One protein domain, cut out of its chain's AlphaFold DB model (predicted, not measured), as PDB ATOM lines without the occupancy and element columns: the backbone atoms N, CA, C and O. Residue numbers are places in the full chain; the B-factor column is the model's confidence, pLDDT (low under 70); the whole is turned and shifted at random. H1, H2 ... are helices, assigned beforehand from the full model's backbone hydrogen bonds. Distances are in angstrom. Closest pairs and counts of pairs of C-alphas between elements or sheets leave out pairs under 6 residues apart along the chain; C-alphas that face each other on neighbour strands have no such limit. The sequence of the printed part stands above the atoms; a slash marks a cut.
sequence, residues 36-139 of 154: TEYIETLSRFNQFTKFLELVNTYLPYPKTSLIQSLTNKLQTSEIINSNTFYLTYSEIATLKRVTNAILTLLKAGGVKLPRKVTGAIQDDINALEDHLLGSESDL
ATOM      1  N   THR A  36     121.596  37.749 108.879       79.12
ATOM      2  CA  THR A  36     121.768  38.184 107.487       79.12
ATOM      3  C   THR A  36     121.238  39.599 107.258       79.12
ATOM      4  O   THR A  36     121.969  40.431 106.726       79.12
ATOM      5  N   GLU A  37     120.012  39.907 107.701       81.56
ATOM      6  CA  GLU A  37     119.449  41.261 107.576       81.56
ATOM      7  C   GLU A  37     120.302  42.294 108.332       81.56
ATOM      8  O   GLU A  37     120.495  43.416 107.858       81.56
ATOM      9  N   TYR A  38     120.848  41.914 109.488       82.38
ATOM     10  CA  TYR A  38     121.717  42.760 110.296       82.38
ATOM     11  C   TYR A  38     123.026  43.101 109.561       82.38
ATOM     12  O   TYR A  38     123.376  44.276 109.426       82.38
ATOM     13  N   ILE A  39     123.716  42.102 108.999       78.56
ATOM     14  CA  ILE A  39     124.951  42.311 108.224       78.56
ATOM     15  C   ILE A  39     124.695  43.139 106.958       78.56
ATOM     16  O   ILE A  39     125.464  44.053 106.652       78.56
ATOM     17  N   GLU A  40     123.600  42.886 106.239       81.44
ATOM     18  CA  GLU A  40     123.238  43.685 105.062       81.44
ATOM     19  C   GLU A  40     122.974  45.152 105.421       81.44
ATOM     20  O   GLU A  40     123.388  46.058 104.691       81.44
ATOM     21  N   THR A  41     122.316  45.390 106.556       81.94
ATOM     22  CA  THR A  41     122.055  46.734 107.082       81.94
ATOM     23  C   THR A  41     123.365  47.460 107.382       81.94
ATOM     24  O   THR A  41     123.573  48.588 106.934       81.94
ATOM     25  N   LEU A  42     124.318  46.793 108.038       79.56
ATOM     26  CA  LEU A  42     125.640  47.361 108.308       79.56
ATOM     27  C   LEU A  42     126.467  47.625 107.047       79.56
ATOM     28  O   LEU A  42     127.115  48.668 106.952       79.56
ATOM     29  N   SER A  43     126.412  46.731 106.058       76.81
ATOM     30  CA  SER A  43     127.108  46.917 104.780       76.81
ATOM     31  C   SER A  43     126.622  48.174 104.049       76.81
ATOM     32  O   SER A  43     127.432  48.944 103.524       76.81
ATOM     33  N   ARG A  44     125.312  48.464 104.087       78.06
ATOM     34  CA  ARG A  44     124.769  49.729 103.558       78.06
ATOM     35  C   ARG A  44     125.331  50.940 104.303       78.06
ATOM     36  O   ARG A  44     125.682  51.933 103.663       78.06
ATOM     37  N   PHE A  45     125.505  50.848 105.623       75.56
ATOM     38  CA  PHE A  45     126.112  51.924 106.408       75.56
ATOM     39  C   PHE A  45     127.614  52.103 106.185       75.56
ATOM     40  O   PHE A  45     128.114  53.219 106.351       75.56
ATOM     41  N   ASN A  46     128.340  51.069 105.750       74.50
ATOM     42  CA  ASN A  46     129.769  51.205 105.471       74.50
ATOM     43  C   ASN A  46     130.063  52.245 104.371       74.50
ATOM     44  O   ASN A  46     131.121  52.874 104.366       74.50
ATOM     45  N   GLN A  47     129.087  52.547 103.508       73.25
ATOM     46  CA  GLN A  47     129.184  53.619 102.512       73.25
ATOM     47  C   GLN A  47     129.407  55.013 103.133       73.25
ATOM     48  O   GLN A  47     129.937  55.906 102.466       73.25
ATOM     49  N   PHE A  48     129.057  55.207 104.410       72.38
ATOM     50  CA  PHE A  48     129.250  56.466 105.135       72.38
ATOM     51  C   PHE A  48     130.613  56.584 105.829       72.38
ATOM     52  O   PHE A  48     130.936  57.666 106.326       72.38
ATOM     53  N   THR A  49     131.445  55.538 105.837       76.50
ATOM     54  CA  THR A  49     132.754  55.561 106.521       76.50
ATOM     55  C   THR A  49     133.665  56.675 106.032       76.50
ATOM     56  O   THR A  49     134.270  57.356 106.850       76.50
ATOM     57  N   LYS A  50     133.668  56.979 104.731       75.44
ATOM     58  CA  LYS A  50     134.429  58.113 104.169       75.44
ATOM     59  C   LYS A  50     134.034  59.462 104.778       75.44
ATOM     60  O   LYS A  50     134.873  60.343 104.944       75.44
ATOM     61  N   PHE A  51     132.756  59.647 105.108       73.75
ATOM     62  CA  PHE A  51     132.314  60.857 105.798       73.75
ATOM     63  C   PHE A  51     132.681  60.818 107.281       73.75
ATOM     64  O   PHE A  51     133.082  61.841 107.830       73.75
ATOM     65  N   LEU A  52     132.581  59.653 107.929       77.50
ATOM     66  CA  LEU A  52     133.026  59.488 109.314       77.50
ATOM     67  C   LEU A  52     134.518  59.803 109.463       77.50
ATOM     68  O   LEU A  52     134.892  60.513 110.392       77.50
ATOM     69  N   GLU A  53     135.352  59.355 108.524       80.88
ATOM     70  CA  GLU A  53     136.774  59.704 108.441       80.88
ATOM     71  C   GLU A  53     136.967  61.218 108.334       80.88
ATOM     72  O   GLU A  53     137.761  61.791 109.082       80.88
ATOM     73  N   LEU A  54     136.192  61.883 107.469       76.19
ATOM     74  CA  LEU A  54     136.241  63.334 107.304       76.19
ATOM     75  C   LEU A  54     135.866  64.062 108.603       76.19
ATOM     76  O   LEU A  54     136.622  64.916 109.057       76.19
ATOM     77  N   VAL A  55     134.747  63.698 109.241       73.50
ATOM     78  CA  VAL A  55     134.320  64.278 110.528       73.50
ATOM     79  C   VAL A  55     135.360  64.042 111.606       73.50
ATOM     80  O   VAL A  55     135.640  64.953 112.385       73.50
ATOM     81  N   ASN A  56     135.949  62.846 111.646       79.75
ATOM     82  CA  ASN A  56     136.882  62.488 112.695       79.75
ATOM     83  C   ASN A  56     138.084  63.438 112.737       79.75
ATOM     84  O   ASN A  56     138.512  63.804 113.823       79.75
ATOM     85  N   THR A  57     138.565  63.926 111.587       79.50
ATOM     86  CA  THR A  57     139.676  64.898 111.535       79.50
ATOM     87  C   THR A  57     139.402  66.216 112.268       79.50
ATOM     88  O   THR A  57     140.347  66.892 112.670       79.50
ATOM     89  N   TYR A  58     138.131  66.561 112.482       76.75
ATOM     90  CA  TYR A  58     137.709  67.794 113.148       76.75
ATOM     91  C   TYR A  58     137.349  67.598 114.627       76.75
ATOM     92  O   TYR A  58     136.993  68.568 115.299       76.75
ATOM     93  N   LEU A  59     137.419  66.371 115.152       76.62
ATOM     94  CA  LEU A  59     137.090  66.094 116.548       76.62
ATOM     95  C   LEU A  59     138.275  66.372 117.480       76.62
ATOM     96  O   LEU A  59     139.425  66.083 117.134       76.62
ATOM     97  N   PRO A  60     138.014  66.844 118.711       65.44
ATOM     98  CA  PRO A  60     139.017  66.794 119.760       65.44
ATOM     99  C   PRO A  60     139.329  65.322 120.066       65.44
ATOM    100  O   PRO A  60     138.431  64.539 120.364       65.44
ATOM    101  N   TYR A  61     140.608  64.951 119.986       80.50
ATOM    102  CA  TYR A  61     141.099  63.578 120.185       80.50
ATOM    103  C   TYR A  61     140.547  62.557 119.163       80.50
ATOM    104  O   TYR A  61     139.882  61.586 119.526       80.50
ATOM    105  N   PRO A  62     140.880  62.712 117.869       80.12
ATOM    106  CA  PRO A  62     140.298  61.922 116.781       80.12
ATOM    107  C   PRO A  62     140.596  60.422 116.892       80.12
ATOM    108  O   PRO A  62     139.788  59.590 116.505       80.12
ATOM    109  N   LYS A  63     141.748  60.042 117.452       80.38
ATOM    110  CA  LYS A  63     142.159  58.630 117.558       80.38
ATOM    111  C   LYS A  63     141.381  57.840 118.611       80.38
ATOM    112  O   LYS A  63     141.327  56.621 118.522       80.38
ATOM    113  N   THR A  64     140.824  58.525 119.603       81.19
ATOM    114  CA  THR A  64     140.105  57.917 120.734       81.19
ATOM    115  C   THR A  64     138.618  58.253 120.704       81.19
ATOM    116  O   THR A  64     137.906  57.985 121.669       81.19
ATOM    117  N   SER A  65     138.143  58.887 119.632       82.81
ATOM    118  CA  SER A  65     136.746  59.268 119.500       82.81
ATOM    119  C   SER A  65     135.880  58.029 119.264       82.81
ATOM    120  O   SER A  65     136.292  57.055 118.626       82.81
ATOM    121  N   LEU A  66     134.632  58.087 119.727       83.38
ATOM    122  CA  LEU A  66     133.662  57.031 119.455       83.38
ATOM    123  C   LEU A  66     133.350  56.915 117.951       83.38
ATOM    124  O   LEU A  66     133.050  55.829 117.467       83.38
ATOM    125  N   ILE A  67     133.516  58.008 117.194       83.19
ATOM    126  CA  ILE A  67     133.418  58.014 115.728       83.19
ATOM    127  C   ILE A  67     134.547  57.183 115.104       83.19
ATOM    128  O   ILE A  67     134.272  56.392 114.213       83.19
ATOM    129  N   GLN A  68     135.789  57.279 115.589       85.19
ATOM    130  CA  GLN A  68     136.895  56.454 115.088       85.19
ATOM    131  C   GLN A  68     136.708  54.975 115.425       85.19
ATOM    132  O   GLN A  68     136.981  54.120 114.582       85.19
ATOM    133  N   SER A  69     136.224  54.672 116.634       85.50
ATOM    134  CA  SER A  69     135.877  53.302 117.026       85.50
ATOM    135  C   SER A  69     134.797  52.724 116.106       85.50
ATOM    136  O   SER A  69     134.975  51.639 115.557       85.50
ATOM    137  N   LEU A  70     133.722  53.485 115.864       84.94
ATOM    138  CA  LEU A  70     132.636  53.104 114.963       84.94
ATOM    139  C   LEU A  70     133.116  52.914 113.517       84.94
ATOM    140  O   LEU A  70     132.758  51.919 112.898       84.94
ATOM    141  N   THR A  71     133.950  53.813 112.985       84.94
ATOM    142  CA  THR A  71     134.516  53.687 111.630       84.94
ATOM    143  C   THR A  71     135.318  52.400 111.481       84.94
ATOM    144  O   THR A  71     135.074  51.640 110.548       84.94
ATOM    145  N   ASN A  72     136.223  52.119 112.424       85.44
ATOM    146  CA  ASN A  72     137.029  50.898 112.400       85.44
ATOM    147  C   ASN A  72     136.141  49.652 112.445       85.44
ATOM    148  O   ASN A  72     136.378  48.692 111.719       85.44
ATOM    149  N   LYS A  73     135.107  49.680 113.290       84.19
ATOM    150  CA  LYS A  73     134.171  48.571 113.458       84.19
ATOM    151  C   LYS A  73     133.327  48.355 112.194       84.19
ATOM    152  O   LYS A  73     133.215  47.234 111.721       84.19
ATOM    153  N   LEU A  74     132.798  49.406 111.569       81.38
ATOM    154  CA  LEU A  74     132.063  49.285 110.302       81.38
ATOM    155  C   LEU A  74     132.949  48.748 109.167       81.38
ATOM    156  O   LEU A  74     132.515  47.871 108.425       81.38
ATOM    157  N   GLN A  75     134.212  49.175 109.091       80.00
ATOM    158  CA  GLN A  75     135.164  48.659 108.102       80.00
ATOM    159  C   GLN A  75     135.488  47.174 108.317       80.00
ATOM    160  O   GLN A  75     135.665  46.438 107.347       80.00
ATOM    161  N   THR A  76     135.537  46.698 109.566       73.88
ATOM    162  CA  THR A  76     135.747  45.268 109.842       73.88
ATOM    163  C   THR A  76     134.509  44.417 109.577       73.88
ATOM    164  O   THR A  76     134.668  43.233 109.281       73.88
ATOM    165  N   SER A  77     133.300  44.996 109.595       69.56
ATOM    166  CA  SER A  77     132.062  44.281 109.237       69.56
ATOM    167  C   SER A  77     132.048  43.784 107.788       69.56
ATOM    168  O   SER A  77     131.519  42.713 107.517       69.56
ATOM    169  N   GLU A  78     132.701  44.494 106.860       60.91
ATOM    170  CA  GLU A  78     132.835  44.034 105.467       60.91
ATOM    171  C   GLU A  78     133.786  42.841 105.319       60.91
ATOM    172  O   GLU A  78     133.702  42.088 104.352       60.91
ATOM    173  N   ILE A  79     134.706  42.675 106.271       59.25
ATOM    174  CA  ILE A  79     135.746  41.641 106.251       59.25
ATOM    175  C   ILE A  79     135.259  40.380 106.974       59.25
ATOM    176  O   ILE A  79     135.652  39.263 106.633       59.25
ATOM    177  N   ILE A  80     134.406  40.551 107.982       57.41
ATOM    178  CA  ILE A  80     133.960  39.489 108.872       57.41
ATOM    179  C   ILE A  80     132.512  39.138 108.533       57.41
ATOM    180  O   ILE A  80     131.574  39.793 108.970       57.41
ATOM    181  N   ASN A  81     132.325  38.035 107.811       56.84
ATOM    182  CA  ASN A  81     131.015  37.420 107.604       56.84
ATOM    183  C   ASN A  81     130.591  36.630 108.864       56.84
ATOM    184  O   ASN A  81     130.355  35.424 108.785       56.84
ATOM    185  N   SER A  82     130.631  37.250 110.054       51.97
ATOM    186  CA  SER A  82     130.352  36.552 111.316       51.97
ATOM    187  C   SER A  82     129.080  37.040 111.992       51.97
ATOM    188  O   SER A  82     128.868  38.227 112.231       51.97
ATOM    189  N   ASN A  83     128.292  36.055 112.421       57.09
ATOM    190  CA  ASN A  83     127.095  36.179 113.256       57.09
ATOM    191  C   ASN A  83     127.376  36.744 114.670       57.09
ATOM    192  O   ASN A  83     126.545  36.604 115.562       57.09
ATOM    193  N   THR A  84     128.560  37.316 114.909       63.22
ATOM    194  CA  THR A  84     129.009  37.848 116.208       63.22
ATOM    195  C   THR A  84     129.344  39.336 116.155       63.22
ATOM    196  O   THR A  84     129.750  39.914 117.163       63.22
ATOM    197  N   PHE A  85     129.213  39.967 114.989       73.06
ATOM    198  CA  PHE A  85     129.406  41.399 114.857       73.06
ATOM    199  C   PHE A  85     128.127  42.123 115.290       73.06
ATOM    200  O   PHE A  85     127.131  42.043 114.587       73.06
ATOM    201  N   TYR A  86     128.161  42.851 116.410       80.25
ATOM    202  CA  TYR A  86     127.031  43.651 116.903       80.25
ATOM    203  C   TYR A  86     127.483  45.046 117.340       80.25
ATOM    204  O   TYR A  86     128.578  45.222 117.888       80.25
ATOM    205  N   LEU A  87     126.653  46.053 117.074       82.25
ATOM    206  CA  LEU A  87     126.851  47.429 117.516       82.25
ATOM    207  C   LEU A  87     126.208  47.612 118.890       82.25
ATOM    208  O   LEU A  87     125.129  47.104 119.163       82.25
ATOM    209  N   THR A  88     126.873  48.373 119.748       86.06
ATOM    210  CA  THR A  88     126.321  48.806 121.033       86.06
ATOM    211  C   THR A  88     125.311  49.937 120.837       86.06
ATOM    212  O   THR A  88     125.358  50.660 119.836       86.06
ATOM    213  N   TYR A  89     124.470  50.187 121.846       83.62
ATOM    214  CA  TYR A  89     123.553  51.333 121.860       83.62
ATOM    215  C   TYR A  89     124.248  52.657 121.510       83.62
ATOM    216  O   TYR A  89     123.794  53.427 120.664       83.62
ATOM    217  N   SER A  90     125.400  52.922 122.135       82.31
ATOM    218  CA  SER A  90     126.157  54.163 121.928       82.31
ATOM    219  C   SER A  90     126.680  54.327 120.493       82.31
ATOM    220  O   SER A  90     126.738  55.445 119.969       82.31
ATOM    221  N   GLU A  91     127.020  53.214 119.842       86.56
ATOM    222  CA  GLU A  91     127.469  53.161 118.452       86.56
ATOM    223  C   GLU A  91     126.299  53.421 117.495       86.56
ATOM    224  O   GLU A  91     126.431  54.262 116.604       86.56
ATOM    225  N   ILE A  92     125.132  52.813 117.739       85.06
ATOM    226  CA  ILE A  92     123.900  53.058 116.965       85.06
ATOM    227  C   ILE A  92     123.451  54.521 117.111       85.06
ATOM    228  O   ILE A  92     123.212  55.214 116.118       85.06
ATOM    229  N   ALA A  93     123.442  55.058 118.334       84.88
ATOM    230  CA  ALA A  93     123.093  56.454 118.593       84.88
ATOM    231  C   ALA A  93     124.055  57.448 117.913       84.88
ATOM    232  O   ALA A  93     123.669  58.572 117.564       84.88
ATOM    233  N   THR A  94     125.318  57.061 117.734       84.50
ATOM    234  CA  THR A  94     126.312  57.870 117.018       84.50
ATOM    235  C   THR A  94     126.120  57.775 115.516       84.50
ATOM    236  O   THR A  94     126.123  58.808 114.845       84.50
ATOM    237  N   LEU A  95     125.855  56.577 114.995       84.75
ATOM    238  CA  LEU A  95     125.519  56.360 113.593       84.75
ATOM    239  C   LEU A  95     124.304  57.200 113.178       84.75
ATOM    240  O   LEU A  95     124.362  57.904 112.169       84.75
ATOM    241  N   LYS A  96     123.251  57.228 114.004       86.75
ATOM    242  CA  LYS A  96     122.056  58.059 113.792       86.75
ATOM    243  C   LYS A  96     122.380  59.549 113.748       86.75
ATOM    244  O   LYS A  96     121.968  60.254 112.826       86.75
ATOM    245  N   ARG A  97     123.152  60.044 114.721       84.19
ATOM    246  CA  ARG A  97     123.556  61.459 114.780       84.19
ATOM    247  C   ARG A  97     124.382  61.873 113.568       84.19
ATOM    248  O   ARG A  97     124.088  62.904 112.965       84.19
ATOM    249  N   VAL A  98     125.379  61.075 113.189       80.75
ATOM    250  CA  VAL A  98     126.240  61.407 112.050       80.75
ATOM    251  C   VAL A  98     125.475  61.304 110.735       80.75
ATOM    252  O   VAL A  98     125.557  62.217 109.919       80.75
ATOM    253  N   THR A  99     124.661  60.268 110.549       81.56
ATOM    254  CA  THR A  99     123.821  60.128 109.352       81.56
ATOM    255  C   THR A  99     122.886  61.323 109.180       81.56
ATOM    256  O   THR A  99     122.822  61.915 108.103       81.56
ATOM    257  N   ASN A 100     122.243  61.780 110.256       84.00
ATOM    258  CA  ASN A 100     121.417  62.987 110.219       84.00
ATOM    259  C   ASN A 100     122.220  64.252 109.884       84.00
ATOM    260  O   ASN A 100     121.742  65.103 109.125       84.00
ATOM    261  N   ALA A 101     123.447  64.373 110.397       81.62
ATOM    262  CA  ALA A 101     124.340  65.475 110.049       81.62
ATOM    263  C   ALA A 101     124.719  65.450 108.556       81.62
ATOM    264  O   ALA A 101     124.628  66.484 107.895       81.62
ATOM    265  N   ILE A 102     125.045  64.276 108.000       78.38
ATOM    266  CA  ILE A 102     125.325  64.082 106.564       78.38
ATOM    267  C   ILE A 102     124.135  64.538 105.729       78.38
ATOM    268  O   ILE A 102     124.276  65.367 104.831       78.38
ATOM    269  N   LEU A 103     122.945  64.025 106.041       80.69
ATOM    270  CA  LEU A 103     121.724  64.348 105.311       80.69
ATOM    271  C   LEU A 103     121.404  65.846 105.371       80.69
ATOM    272  O   LEU A 103     120.941  66.420 104.385       80.69
ATOM    273  N   THR A 104     121.669  66.487 106.510       83.62
ATOM    274  CA  THR A 104     121.482  67.931 106.694       83.62
ATOM    275  C   THR A 104     122.477  68.735 105.862       83.62
ATOM    276  O   THR A 104     122.068  69.662 105.165       83.62
ATOM    277  N   LEU A 105     123.758  68.362 105.865       77.06
ATOM    278  CA  LEU A 105     124.793  69.026 105.069       77.06
ATOM    279  C   LEU A 105     124.553  68.870 103.567       77.06
ATOM    280  O   LEU A 105     124.668  69.846 102.831       77.06
ATOM    281  N   LEU A 106     124.156  67.680 103.110       76.94
ATOM    282  CA  LEU A 106     123.808  67.447 101.708       76.94
ATOM    283  C   LEU A 106     122.629  68.331 101.278       76.94
ATOM    284  O   LEU A 106     122.695  68.980 100.234       76.94
ATOM    285  N   LYS A 107     121.587  68.438 102.113       80.19
ATOM    286  CA  LYS A 107     120.459  69.351 101.867       80.19
ATOM    287  C   LYS A 107     120.900  70.817 101.840       80.19
ATOM    288  O   LYS A 107     120.491  71.544 100.938       80.19
ATOM    289  N   ALA A 108     121.734  71.242 102.789       80.62
ATOM    290  CA  ALA A 108     122.260  72.608 102.852       80.62
ATOM    291  C   ALA A 108     123.139  72.951 101.637       80.62
ATOM    292  O   ALA A 108     123.077  74.065 101.126       80.62
ATOM    293  N   GLY A 109     123.896  71.977 101.123       77.81
ATOM    294  CA  GLY A 109     124.694  72.087  99.900       77.81
ATOM    295  C   GLY A 109     123.892  72.003  98.596       77.81
ATOM    296  O   GLY A 109     124.486  71.937  97.524       77.81
ATOM    297  N   GLY A 110     122.555  71.974  98.653       76.69
ATOM    298  CA  GLY A 110     121.690  71.932  97.470       76.69
ATOM    299  C   GLY A 110     121.571  70.554  96.806       76.69
ATOM    300  O   GLY A 110     120.966  70.440  95.737       76.69
ATOM    301  N   VAL A 111     122.096  69.493  97.429       77.38
ATOM    302  CA  VAL A 111     121.970  68.122  96.925       77.38
ATOM    303  C   VAL A 111     120.547  67.626  97.173       77.38
ATOM    304  O   VAL A 111     120.110  67.429  98.309       77.38
ATOM    305  N   LYS A 112     119.800  67.388  96.091       74.88
ATOM    306  CA  LYS A 112     118.468  66.777  96.159       74.88
ATOM    307  C   LYS A 112     118.595  65.262  96.264       74.88
ATOM    308  O   LYS A 112     118.704  64.569  95.257       74.88
ATOM    309  N   LEU A 113     118.540  64.748  97.488       72.62
ATOM    310  CA  LEU A 113     118.428  63.310  97.724       72.62
ATOM    311  C   LEU A 113     116.995  62.832  97.427       72.62
ATOM    312  O   LEU A 113     116.037  63.462  97.893       72.62
ATOM    313  N   PRO A 114     116.807  61.722  96.692       75.12
ATOM    314  CA  PRO A 114     115.488  61.127  96.522       75.12
ATOM    315  C   PRO A 114     114.896  60.752  97.885       75.12
ATOM    316  O   PRO A 114     115.571  60.123  98.698       75.12
ATOM    317  N   ARG A 115     113.613  61.068  98.123       69.69
ATOM    318  CA  ARG A 115     112.920  60.720  99.384       69.69
ATOM    319  C   ARG A 115     113.004  59.229  99.715       69.69
ATOM    320  O   ARG A 115     113.112  58.873 100.876       69.69
ATOM    321  N   LYS A 116     113.012  58.374  98.687       72.38
ATOM    322  CA  LYS A 116     113.179  56.921  98.830       72.38
ATOM    323  C   LYS A 116     114.511  56.542  99.486       72.38
ATOM    324  O   LYS A 116     114.541  55.637 100.301       72.38
ATOM    325  N   VAL A 117     115.588  57.259  99.161       70.81
ATOM    326  CA  VAL A 117     116.927  57.009  99.718       70.81
ATOM    327  C   VAL A 117     117.001  57.492 101.163       70.81
ATOM    328  O   VAL A 117     117.541  56.808 102.018       70.81
ATOM    329  N   THR A 118     116.417  58.655 101.456       71.31
ATOM    330  CA  THR A 118     116.399  59.197 102.824       71.31
ATOM    331  C   THR A 118     115.517  58.377 103.764       71.31
ATOM    332  O   THR A 118     115.885  58.212 104.920       71.31
ATOM    333  N   GLY A 119     114.388  57.859 103.268       74.50
ATOM    334  CA  GLY A 119     113.524  56.934 104.003       74.50
ATOM    335  C   GLY A 119     114.231  55.618 104.307       74.50
ATOM    336  O   GLY A 119     114.351  55.274 105.470       74.50
ATOM    337  N   ALA A 120     114.822  54.973 103.294       79.38
ATOM    338  CA  ALA A 120     115.532  53.705 103.476       79.38
ATOM    339  C   ALA A 120     116.655  53.784 104.528       79.38
ATOM    340  O   ALA A 120     116.798  52.887 105.346       79.38
ATOM    341  N   ILE A 121     117.411  54.886 104.556       78.56
ATOM    342  CA  ILE A 121     118.455  55.108 105.569       78.56
ATOM    343  C   ILE A 121     117.858  55.222 106.981       78.56
ATOM    344  O   ILE A 121     118.444  54.731 107.942       78.56
ATOM    345  N   GLN A 122     116.713  55.894 107.124       81.62
ATOM    346  CA  GLN A 122     116.048  56.031 108.419       81.62
ATOM    347  C   GLN A 122     115.441  54.703 108.876       81.62
ATOM    348  O   GLN A 122     115.533  54.382 110.058       81.62
ATOM    349  N   ASP A 123     114.873  53.937 107.948       83.19
ATOM    350  CA  ASP A 123     114.327  52.605 108.208       83.19
ATOM    351  C   ASP A 123     115.435  51.652 108.677       83.19
ATOM    352  O   ASP A 123     115.255  50.948 109.664       83.19
ATOM    353  N   ASP A 124     116.613  51.706 108.049       82.25
ATOM    354  CA  ASP A 124     117.791  50.933 108.455       82.25
ATOM    355  C   ASP A 124     118.296  51.323 109.862       82.25
ATOM    356  O   ASP A 124     118.693  50.456 110.638       82.25
ATOM    357  N   ILE A 125     118.266  52.613 110.229       84.06
ATOM    358  CA  ILE A 125     118.616  53.062 111.592       84.06
ATOM    359  C   ILE A 125     117.600  52.537 112.605       84.06
ATOM    360  O   ILE A 125     117.995  52.014 113.644       84.06
ATOM    361  N   ASN A 126     116.308  52.686 112.306       85.12
ATOM    362  CA  ASN A 126     115.241  52.240 113.195       85.12
ATOM    363  C   ASN A 126     115.309  50.723 113.387       85.12
ATOM    364  O   ASN A 126     115.218  50.256 114.507       85.12
ATOM    365  N   ALA A 127     115.587  49.962 112.328       84.38
ATOM    366  CA  ALA A 127     115.743  48.517 112.411       84.38
ATOM    367  C   ALA A 127     116.917  48.086 113.310       84.38
ATOM    368  O   ALA A 127     116.819  47.071 113.996       84.38
ATOM    369  N   LEU A 128     118.021  48.846 113.339       83.69
ATOM    370  CA  LEU A 128     119.119  48.606 114.282       83.69
ATOM    371  C   LEU A 128     118.721  48.944 115.728       83.69
ATOM    372  O   LEU A 128     119.094  48.211 116.641       83.69
ATOM    373  N   GLU A 129     117.978  50.036 115.936       85.00
ATOM    374  CA  GLU A 129     117.442  50.415 117.253       85.00
ATOM    375  C   GLU A 129     116.443  49.361 117.767       85.00
ATOM    376  O   GLU A 129     116.577  48.896 118.897       85.00
ATOM    377  N   ASP A 130     115.515  48.917 116.919       82.00
ATOM    378  CA  ASP A 130     114.497  47.908 117.230       82.00
ATOM    379  C   ASP A 130     115.116  46.525 117.467       82.00
ATOM    380  O   ASP A 130     114.678  45.804 118.361       82.00
ATOM    381  N   HIS A 131     116.156  46.151 116.708       81.69
ATOM    382  CA  HIS A 131     116.899  44.911 116.941       81.69
ATOM    383  C   HIS A 131     117.563  44.912 118.316       81.69
ATOM    384  O   HIS A 131     117.469  43.915 119.024       81.69
ATOM    385  N   LEU A 132     118.189  46.027 118.704       81.31
ATOM    386  CA  LEU A 132     118.833  46.145 120.006       81.31
ATOM    387  C   LEU A 132     117.803  46.078 121.147       81.31
ATOM    388  O   LEU A 132     117.966  45.279 122.064       81.31
ATOM    389  N   LEU A 133     116.716  46.849 121.053       77.81
ATOM    390  CA  LEU A 133     115.646  46.858 122.059       77.81
ATOM    391  C   LEU A 133     114.907  45.514 122.143       77.81
ATOM    392  O   LEU A 133     114.529  45.084 123.227       77.81
ATOM    393  N   GLY A 134     114.725  44.831 121.010       65.00
ATOM    394  CA  GLY A 134     114.143  43.489 120.947       65.00
ATOM    395  C   GLY A 134     115.047  42.415 121.535       65.00
ATOM    396  O   GLY A 134     114.570  41.525 122.232       65.00
ATOM    397  N   SER A 135     116.357  42.528 121.310       59.97
ATOM    398  CA  SER A 135     117.341  41.612 121.891       59.97
ATOM    399  C   SER A 135     117.522  41.789 123.402       59.97
ATOM    400  O   SER A 135     117.891  40.833 124.070       59.97
ATOM    401  N   GLU A 136     117.244  42.978 123.952       57.47
ATOM    402  CA  GLU A 136     117.221  43.205 125.404       57.47
ATOM    403  C   GLU A 136     115.958  42.613 126.051       57.47
ATOM    404  O   GLU A 136     116.047  42.044 127.134       57.47
ATOM    405  N   SER A 137     114.802  42.655 125.374       52.47
ATOM    406  CA  SER A 137     113.565  42.037 125.881       52.47
ATOM    407  C   SER A 137     113.585  40.503 125.910       52.47
ATOM    408  O   SER A 137     112.866  39.916 126.710       52.47
ATOM    409  N   ASP A 138     114.424  39.849 125.098       47.78
ATOM    410  CA  ASP A 138     114.646  38.392 125.162       47.78
ATOM    411  C   ASP A 138     115.568  37.980 126.336       47.78
ATOM    412  O   ASP A 138     115.706  36.790 126.618       47.78
ATOM    413  N   LEU A 139     116.200  38.939 127.032       48.66
ATOM    414  CA  LEU A 139     117.013  38.688 128.230       48.66
ATOM    415  C   LEU A 139     116.215  38.816 129.538       48.66
ATOM    416  O   LEU A 139     116.720  38.431 130.589       48.66
TER     417      LEU A 139
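AT A GLANCE: This is residues 36 to 139 of the 154 residues of an uncharacterized protein of Arthrospira platensis (strain NIES-39 / IAM M-135) (UniProt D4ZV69). Two long helices, H4 and H5, lie side by side as a hairpin, and a short hairpin of H2 and H3 stands crosswise to it, with residues 66 to 70 of H3 packed on residues 91 to 95 of H4. H1 packs on residues 74 to 77 of H3 near its own last residue, Asn 46, and passes by H5 at Thr 41; residues 104 to 110 and 134 to 139 stick out. The printed part has 104 residues with five named helices, H1 to H5 in order, and no named strand: all helix. It is compact, with a radius of gyration of the C-alphas of 14.1 A and spans of 44 by 35 by 24 A.

IN THESE COORDINATES: H1, residues 36 to 46, begins with C-alpha 36 at (121.768, 38.184, 107.487) and is 15.4 A long. H2 is residues 49 to 56, and H3 is residues 66 to 77, 16.4 A long. H4, residues 89 to 108, is 28.6 A long. H5, residues 115 to 137, is 32.4 A long and ends with C-alpha 137 at (113.565, 42.037, 125.881).

HOW THE PARTS SIT: H3 is the hub, touching three helices. The hairpin of H2 and H3 has a shallow tilt of 17 degrees, its closest C-alphas, of Thr 49 and Thr 71, 5.7 A apart. H3 touches H1 with residues 74 to 77 alone, at a steep tilt of 55 degrees; the closest C-alphas, of Asn 46 and Leu 74, are 5.7 A apart. H3 touches H4 about perpendicular, at 83 degrees, closest at the C-alphas of Leu 70 and Glu 91, 6.2 A. The hairpin of H4 and H5 tilts by a shallow 11 degrees, closest at the C-alphas of Lys 96 and Ile 125, 6.5 A. H1 and H5 only just touch, with 3 pairs of C-alphas within 8 A, the closest those of Thr 41 and Asp 124, 6.1 A. H3 and H5 are apart. In H1, H2, H3, H4 and H5 every O i to N i+4 pair is within hydrogen-bond range.

THE WHOLE: The two C-alphas farthest apart, of Gly 110 and Leu 139, are 45.5 A apart. The printed part has no cut, and the link from H3 to H4 is long. Residues 60, 77 to 84, 115 and 134 to 139 have pLDDT under 70.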